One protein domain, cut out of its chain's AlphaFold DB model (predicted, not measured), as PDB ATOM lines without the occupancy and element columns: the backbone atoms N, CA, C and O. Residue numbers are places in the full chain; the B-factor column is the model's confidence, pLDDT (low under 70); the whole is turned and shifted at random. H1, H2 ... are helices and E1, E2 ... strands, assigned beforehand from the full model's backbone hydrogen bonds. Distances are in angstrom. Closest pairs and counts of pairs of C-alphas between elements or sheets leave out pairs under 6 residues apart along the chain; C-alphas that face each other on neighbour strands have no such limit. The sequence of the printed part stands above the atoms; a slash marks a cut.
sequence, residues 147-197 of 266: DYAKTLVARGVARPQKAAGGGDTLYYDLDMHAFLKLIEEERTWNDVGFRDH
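What this domain is: This is residues 147 to 197 of the 266 residues of an uncharacterized protein of Streptomyces alboflavus (UniProt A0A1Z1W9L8). A small two-stranded hairpin, E1 and E2, with H1 packed beside it, runs out at one end into a long loop that reaches Gly 165, while H2 follows E2 at the other end. After H2 an unnamed stretch folds back, bringing the last printed residue near the first; residues 183 to 188 stick out. The printed part has 51 residues, with H1, E1, E2 and H2 in that order, and the sheet E1 - E2 is antiparallel. The class is mixed, helices and strands, with under half of the residues in named elements. The whole is only just compact, close to loose, with a radius of gyration of the C-alphas of 11.7 A, and flat, spanning 37 by 23 by 12 A.

Where its parts are: E1, residues 158 to 160, measures 6.8 A from first to last C-alpha, and E2, residues 172 to 174, 6.1 A. H1, residues 147 to 154, measures 10.5 A and begins with C-alpha 147 at (113.007, 117.806, 161.585). H2, residues 176 to 184, measures 12.0 A and ends with C-alpha 184 at (110.301, 136.583, 151.019).

How they stand to each other: E1 and E2 are a hairpin, with 160 degrees between their directions; N 159 and O 173 are within hydrogen-bond range at 2.8 A, as are N 173 and O 159 at 2.8 A. The closest C-alphas of H1 and E1 are those of Leu 152 and Ala 158, 5.3 A apart. H2 is apart from H1, but only just, at 8.3 A. In H1 and H2 every O i to N i+4 pair is within hydrogen-bond range.

The domain as a whole: The two C-alphas farthest apart, those of Gly 165 and Glu 185, are 37.5 A apart. The printed part has no cut. The link E1 to E2 is long, with 11 residues. Residues 185 to 197 hold no named element. The mean pLDDT of the printed part is 94.4, and no printed residue is under 70.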
ATOM      1  N   ASP A 147     111.922 116.863 161.280       96.25
ATOM      2  CA  ASP A 147     113.007 117.806 161.585       96.25
ATOM      3  C   ASP A 147     112.680 119.228 161.091       96.25
ATOM      4  O   ASP A 147     112.866 120.206 161.815       96.25
ATOM      5  N   TYR A 148     112.100 119.352 159.892       97.12
ATOM      6  CA  TYR A 148     111.667 120.636 159.333       97.12
ATOM      7  C   TYR A 148     110.483 121.223 160.102       97.12
ATOM      8  O   TYR A 148     110.472 122.416 160.390       97.12
ATOM      9  N   ALA A 149     109.504 120.394 160.475       96.81
ATOM     10  CA  ALA A 149     108.374 120.844 161.285       96.81
ATOM     11  C   ALA A 149     108.846 121.371 162.651       96.81
ATOM     12  O   ALA A 149     108.455 122.465 163.049       96.81
ATOM     13  N   LYS A 150     109.750 120.649 163.329       95.94
ATOM     14  CA  LYS A 150     110.360 121.087 164.596       95.94
ATOM     15  C   LYS A 150     111.151 122.386 164.441       95.94
ATOM     16  O   LYS A 150     111.016 123.263 165.285       95.94
ATOM     17  N   THR A 151     111.876 122.542 163.334       97.88
ATOM     18  CA  THR A 151     112.583 123.789 162.994       97.88
ATOM     19  C   THR A 151     111.615 124.970 162.881       97.88
ATOM     20  O   THR A 151     111.836 126.022 163.476       97.88
ATOM     21  N   LEU A 152     110.488 124.795 162.183       98.00
ATOM     22  CA  LEU A 152     109.459 125.837 162.087       98.00
ATOM     23  C   LEU A 152     108.801 126.132 163.442       98.00
ATOM     24  O   LEU A 152     108.490 127.288 163.719       98.00
ATOM     25  N   VAL A 153     108.615 125.122 164.298       97.62
ATOM     26  CA  VAL A 153     108.107 125.313 165.667       97.62
ATOM     27  C   VAL A 153     109.083 126.132 166.509       97.62
ATOM     28  O   VAL A 153     108.670 127.116 167.116       97.62
ATOM     29  N   ALA A 154     110.372 125.786 166.505       97.62
ATOM     30  CA  ALA A 154     111.399 126.525 167.239       97.62
ATOM     31  C   ALA A 154     111.517 127.983 166.768       97.62
ATOM     32  O   ALA A 154     111.791 128.878 167.565       97.62
ATOM     33  N   ARG A 155     111.232 128.245 165.485       97.44
ATOM     34  CA  ARG A 155     111.192 129.599 164.917       97.44
ATOM     35  C   ARG A 155     109.875 130.349 165.167       97.44
ATOM     36  O   ARG A 155     109.765 131.505 164.767       97.44
ATOM     37  N   GLY A 156     108.885 129.725 165.809       97.62
ATOM     38  CA  GLY A 156     107.566 130.313 166.065       97.62
ATOM     39  C   GLY A 156     106.657 130.395 164.832       97.62
ATOM     40  O   GLY A 156     105.665 131.113 164.849       97.62
ATOM     41  N   VAL A 157     106.989 129.676 163.756       98.19
ATOM     42  CA  VAL A 157     106.250 129.665 162.481       98.19
ATOM     43  C   VAL A 157     105.196 128.556 162.438       98.19
ATOM     44  O   VAL A 157     104.234 128.633 161.680       98.19
ATOM     45  N   ALA A 158     105.351 127.520 163.258       97.94
ATOM     46  CA  ALA A 158     104.381 126.443 163.388       97.94
ATOM     47  C   ALA A 158     104.090 126.136 164.860       97.94
ATOM     48  O   ALA A 158     104.907 126.404 165.740       97.94
ATOM     49  N   ARG A 159     102.933 125.533 165.136       97.31
ATOM     50  CA  ARG A 159     102.558 125.053 166.471       97.31
ATOM     51  C   ARG A 159     102.116 123.592 166.396       97.31
ATOM     52  O   ARG A 159     101.319 123.261 165.520       97.31
ATOM     53  N   PRO A 160     102.612 122.702 167.269       95.31
ATOM     54  CA  PRO A 160     102.165 121.315 167.285       95.31
ATOM     55  C   PRO A 160     100.688 121.234 167.692       95.31
ATOM     56  O   PRO A 160     100.274 121.850 168.675       95.31
ATOM     57  N   GLN A 161      99.897 120.448 166.963       94.00
ATOM     58  CA  GLN A 161      98.543 120.096 167.391       94.00
ATOM     59  C   GLN A 161      98.590 119.033 168.495       94.00
ATOM     60  O   GLN A 161      99.560 118.281 168.609       94.00
ATOM     61  N   LYS A 162      97.530 118.925 169.302       91.12
ATOM     62  CA  LYS A 162      97.435 117.881 170.332       91.12
ATOM     63  C   LYS A 162      97.376 116.494 169.684       91.12
ATOM     64  O   LYS A 162      96.512 116.237 168.849       91.12
ATOM     65  N   ALA A 163      98.261 115.589 170.098       87.62
ATOM     66  CA  ALA A 163      98.180 114.187 169.707       87.62
ATOM     67  C   ALA A 163      97.036 113.490 170.458       87.62
ATOM     68  O   ALA A 163      96.887 113.666 171.666       87.62
ATOM     69  N   ALA A 164      96.268 112.648 169.762       79.00
ATOM     70  CA  ALA A 164      95.114 111.952 170.340       79.00
ATOM     71  C   ALA A 164      95.470 110.962 171.475       79.00
ATOM     72  O   ALA A 164      94.586 110.572 172.229       79.00
ATOM     73  N   GLY A 165      96.744 110.570 171.613       81.81
ATOM     74  CA  GLY A 165      97.213 109.564 172.579       81.81
ATOM     75  C   GLY A 165      98.390 109.998 173.462       81.81
ATOM     76  O   GLY A 165      99.111 109.139 173.950       81.81
ATOM     77  N   GLY A 166      98.634 111.306 173.632       76.69
ATOM     78  CA  GLY A 166      99.649 111.811 174.577       76.69
ATOM     79  C   GLY A 166     101.118 111.726 174.127       76.69
ATOM     80  O   GLY A 166     102.005 111.910 174.954       76.69
ATOM     81  N   GLY A 167     101.388 111.468 172.842       82.50
ATOM     82  CA  GLY A 167     102.742 111.410 172.266       82.50
ATOM     83  C   GLY A 167     103.071 112.544 171.284       82.50
ATOM     84  O   GLY A 167     102.372 113.554 171.209       82.50
ATOM     85  N   ASP A 168     104.130 112.351 170.492       84.62
ATOM     86  CA  ASP A 168     104.529 113.273 169.418       84.62
ATOM     87  C   ASP A 168     103.425 113.406 168.354       84.62
ATOM     88  O   ASP A 168     102.949 112.412 167.798       84.62
ATOM     89  N   THR A 169     103.058 114.640 168.004       90.25
ATOM     90  CA  THR A 169     102.080 114.900 166.941       90.25
ATOM     91  C   THR A 169     102.689 114.797 165.541       90.25
ATOM     92  O   THR A 169     103.841 115.176 165.292       90.25
ATOM     93  N   LEU A 170     101.880 114.313 164.597       91.44
ATOM     94  CA  LEU A 170     102.168 114.374 163.161       91.44
ATOM     95  C   LEU A 170     101.601 115.637 162.501       91.44
ATOM     96  O   LEU A 170     101.926 115.913 161.349       91.44
ATOM     97  N   TYR A 171     100.776 116.405 163.215       93.81
ATOM     98  CA  TYR A 171     100.046 117.546 162.673       93.81
ATOM     99  C   TYR A 171     100.435 118.840 163.382       93.81
ATOM    100  O   TYR A 171     100.585 118.884 164.605       93.81
ATOM    101  N   TYR A 172     100.596 119.897 162.590       95.81
ATOM    102  CA  TYR A 172     101.063 121.204 163.035       95.81
ATOM    103  C   TYR A 172     100.203 122.285 162.381       95.81
ATOM    104  O   TYR A 172      99.919 122.209 161.185       95.81
ATOM    105  N   ASP A 173      99.829 123.296 163.156       95.94
ATOM    106  CA  ASP A 173      99.226 124.519 162.641       95.94
ATOM    107  C   ASP A 173     100.336 125.429 162.127       95.94
ATOM    108  O   ASP A 173     101.246 125.787 162.876       95.94
ATOM    109  N   LEU A 174     100.269 125.794 160.850       96.75
ATOM    110  CA  LEU A 174     101.250 126.660 160.208       96.75
ATOM    111  C   LEU A 174     100.751 128.107 160.188       96.75
ATOM    112  O   LEU A 174      99.672 128.386 159.661       96.75
ATOM    113  N   ASP A 175     101.557 129.030 160.708       97.00
ATOM    114  CA  ASP A 175     101.331 130.460 160.531       97.00
ATOM    115  C   ASP A 175     101.800 130.872 159.132       97.00
ATOM    116  O   ASP A 175     102.996 130.983 158.850       97.00
ATOM    117  N   MET A 176     100.843 131.097 158.232       95.25
ATOM    118  CA  MET A 176     101.140 131.458 156.849       95.25
ATOM    119  C   MET A 176     101.764 132.852 156.698       95.25
ATOM    120  O   MET A 176     102.490 133.063 155.729       95.25
ATOM    121  N   HIS A 177     101.526 133.798 157.615       95.38
ATOM    122  CA  HIS A 177     102.178 135.115 157.571       95.38
ATOM    123  C   HIS A 177     103.659 134.976 157.902       95.38
ATOM    124  O   HIS A 177     104.515 135.397 157.120       95.38
ATOM    125  N   ALA A 178     103.962 134.328 159.027       97.00
ATOM    126  CA  ALA A 178     105.333 134.103 159.464       97.00
ATOM    127  C   ALA A 178     106.103 133.219 158.469       97.00
ATOM    128  O   ALA A 178     107.261 133.491 158.154       97.00
ATOM    129  N   PHE A 179     105.444 132.200 157.915       96.69
ATOM    130  CA  PHE A 179     106.037 131.323 156.914       96.69
ATOM    131  C   PHE A 179     106.346 132.056 155.604       96.69
ATOM    132  O   PHE A 179     107.430 131.878 155.048       96.69
ATOM    133  N   LEU A 180     105.447 132.926 155.124       94.50
ATOM    134  CA  LEU A 180     105.707 133.696 153.905       94.50
ATOM    135  C   LEU A 180     106.826 134.715 154.073       94.50
ATOM    136  O   LEU A 180     107.566 134.936 153.121       94.50
ATOM    137  N   LYS A 181     107.003 135.263 155.275       94.94
ATOM    138  CA  LYS A 181     108.147 136.124 155.579       94.94
ATOM    139  C   LYS A 181     109.480 135.390 155.386       94.94
ATOM    140  O   LYS A 181     110.405 135.966 154.828       94.94
ATOM    141  N   LEU A 182     109.573 134.112 155.773       96.50
ATOM    142  CA  LEU A 182     110.782 133.310 155.524       96.50
ATOM    143  C   LEU A 182     111.067 133.136 154.027       96.50
ATOM    144  O   LEU A 182     112.226 133.179 153.620       96.50
ATOM    145  N   ILE A 183     110.014 132.938 153.227       94.62
ATOM    146  CA  ILE A 183     110.115 132.795 151.770       94.62
ATOM    147  C   ILE A 183     110.568 134.117 151.132       94.62
ATOM    148  O   ILE A 183     111.457 134.108 150.287       94.62
ATOM    149  N   GLU A 184     109.981 135.244 151.541       92.62
ATOM    150  CA  GLU A 184     110.301 136.583 151.019       92.62
ATOM    151  C   GLU A 184     111.707 137.052 151.370       92.62
ATOM    152  O   GLU A 184     112.370 137.674 150.550       92.62
ATOM    153  N   GLU A 185     112.172 136.735 152.576       95.31
ATOM    154  CA  GLU A 185     113.545 137.003 153.007       95.31
ATOM    155  C   GLU A 185     114.555 135.993 152.432       95.31
ATOM    156  O   GLU A 185     115.723 136.014 152.814       95.31
ATOM    157  N   GLU A 186     114.107 135.080 151.565       95.00
ATOM    158  CA  GLU A 186     114.913 134.035 150.932       95.00
ATOM    159  C   GLU A 186     115.722 133.178 151.919       95.00
ATOM    160  O   GLU A 186     116.801 132.674 151.595       95.00
ATOM    161  N   ARG A 187     115.195 132.977 153.134       97.38
ATOM    162  CA  ARG A 187     115.896 132.245 154.194       97.38
ATOM    163  C   ARG A 187     116.178 130.810 153.781       97.38
ATOM    164  O   ARG A 187     115.301 130.114 153.260       97.38
ATOM    165  N   THR A 188     117.379 130.328 154.080       97.75
ATOM    166  CA  THR A 188     117.708 128.904 153.977       97.75
ATOM    167  C   THR A 188     117.245 128.141 155.216       97.75
ATOM    168  O   THR A 188     117.020 128.721 156.277       97.75
ATOM    169  N   TRP A 189     117.115 126.818 155.108       97.94
ATOM    170  CA  TRP A 189     116.798 125.969 156.260       97.94
ATOM    171  C   TRP A 189     117.841 126.079 157.380       97.94
ATOM    172  O   TRP A 189     117.489 126.085 158.559       97.94
ATOM    173  N   ASN A 190     119.117 126.222 157.028       97.31
ATOM    174  CA  ASN A 190     120.176 126.471 158.000       97.31
ATOM    175  C   ASN A 190     120.039 127.842 158.683       97.31
ATOM    176  O   ASN A 190     120.233 127.901 159.894       97.31
ATOM    177  N   ASP A 191     119.639 128.902 157.966       97.62
ATOM    178  CA  ASP A 191     119.409 130.236 158.562       97.62
ATOM    179  C   ASP A 191     118.284 130.229 159.605       97.62
ATOM    180  O   ASP A 191     118.237 131.089 160.485       97.62
ATOM    181  N   VAL A 192     117.358 129.271 159.505       97.19
ATOM    182  CA  VAL A 192     116.232 129.116 160.438       97.19
ATOM    183  C   VAL A 192     116.454 128.021 161.486       97.19
ATOM    184  O   VAL A 192     115.503 127.653 162.169       97.19
ATOM    185  N   GLY A 193     117.685 127.521 161.641       96.94
ATOM    186  CA  GLY A 193     118.054 126.618 162.740       96.94
ATOM    187  C   GLY A 193     117.850 125.125 162.465       96.94
ATOM    188  O   GLY A 193     117.751 124.332 163.396       96.94
ATOM    189  N   PHE A 194     117.802 124.683 161.202       97.81
ATOM    190  CA  PHE A 194     117.580 123.260 160.881       97.81
ATOM    191  C   PHE A 194     118.603 122.301 161.519       97.81
ATOM    192  O   PHE A 194     118.267 121.165 161.861       97.81
ATOM    193  N   ARG A 195     119.847 122.757 161.714       97.00
ATOM    194  CA  ARG A 195     120.930 121.959 162.316       97.00
ATOM    195  C   ARG A 195     120.684 121.628 163.792       97.00
ATOM    196  O   ARG A 195     121.245 120.651 164.276       97.00
ATOM    197  N   ASP A 196     119.803 122.360 164.467       96.38
ATOM    198  CA  ASP A 196     119.461 122.120 165.873       96.38
ATOM    199  C   ASP A 196     118.479 120.946 166.031       96.38
ATOM    200  O   ASP A 196     118.316 120.382 167.114       96.38
ATOM    201  N   HIS A 197     117.834 120.537 164.935       94.94
ATOM    202  CA  HIS A 197     116.805 119.495 164.919       94.94
ATOM    203  C   HIS A 197     117.139 118.312 164.006       94.94
ATOM    204  O   HIS A 197     116.345 117.379 163.894       94.94
TER     205      HIS A 197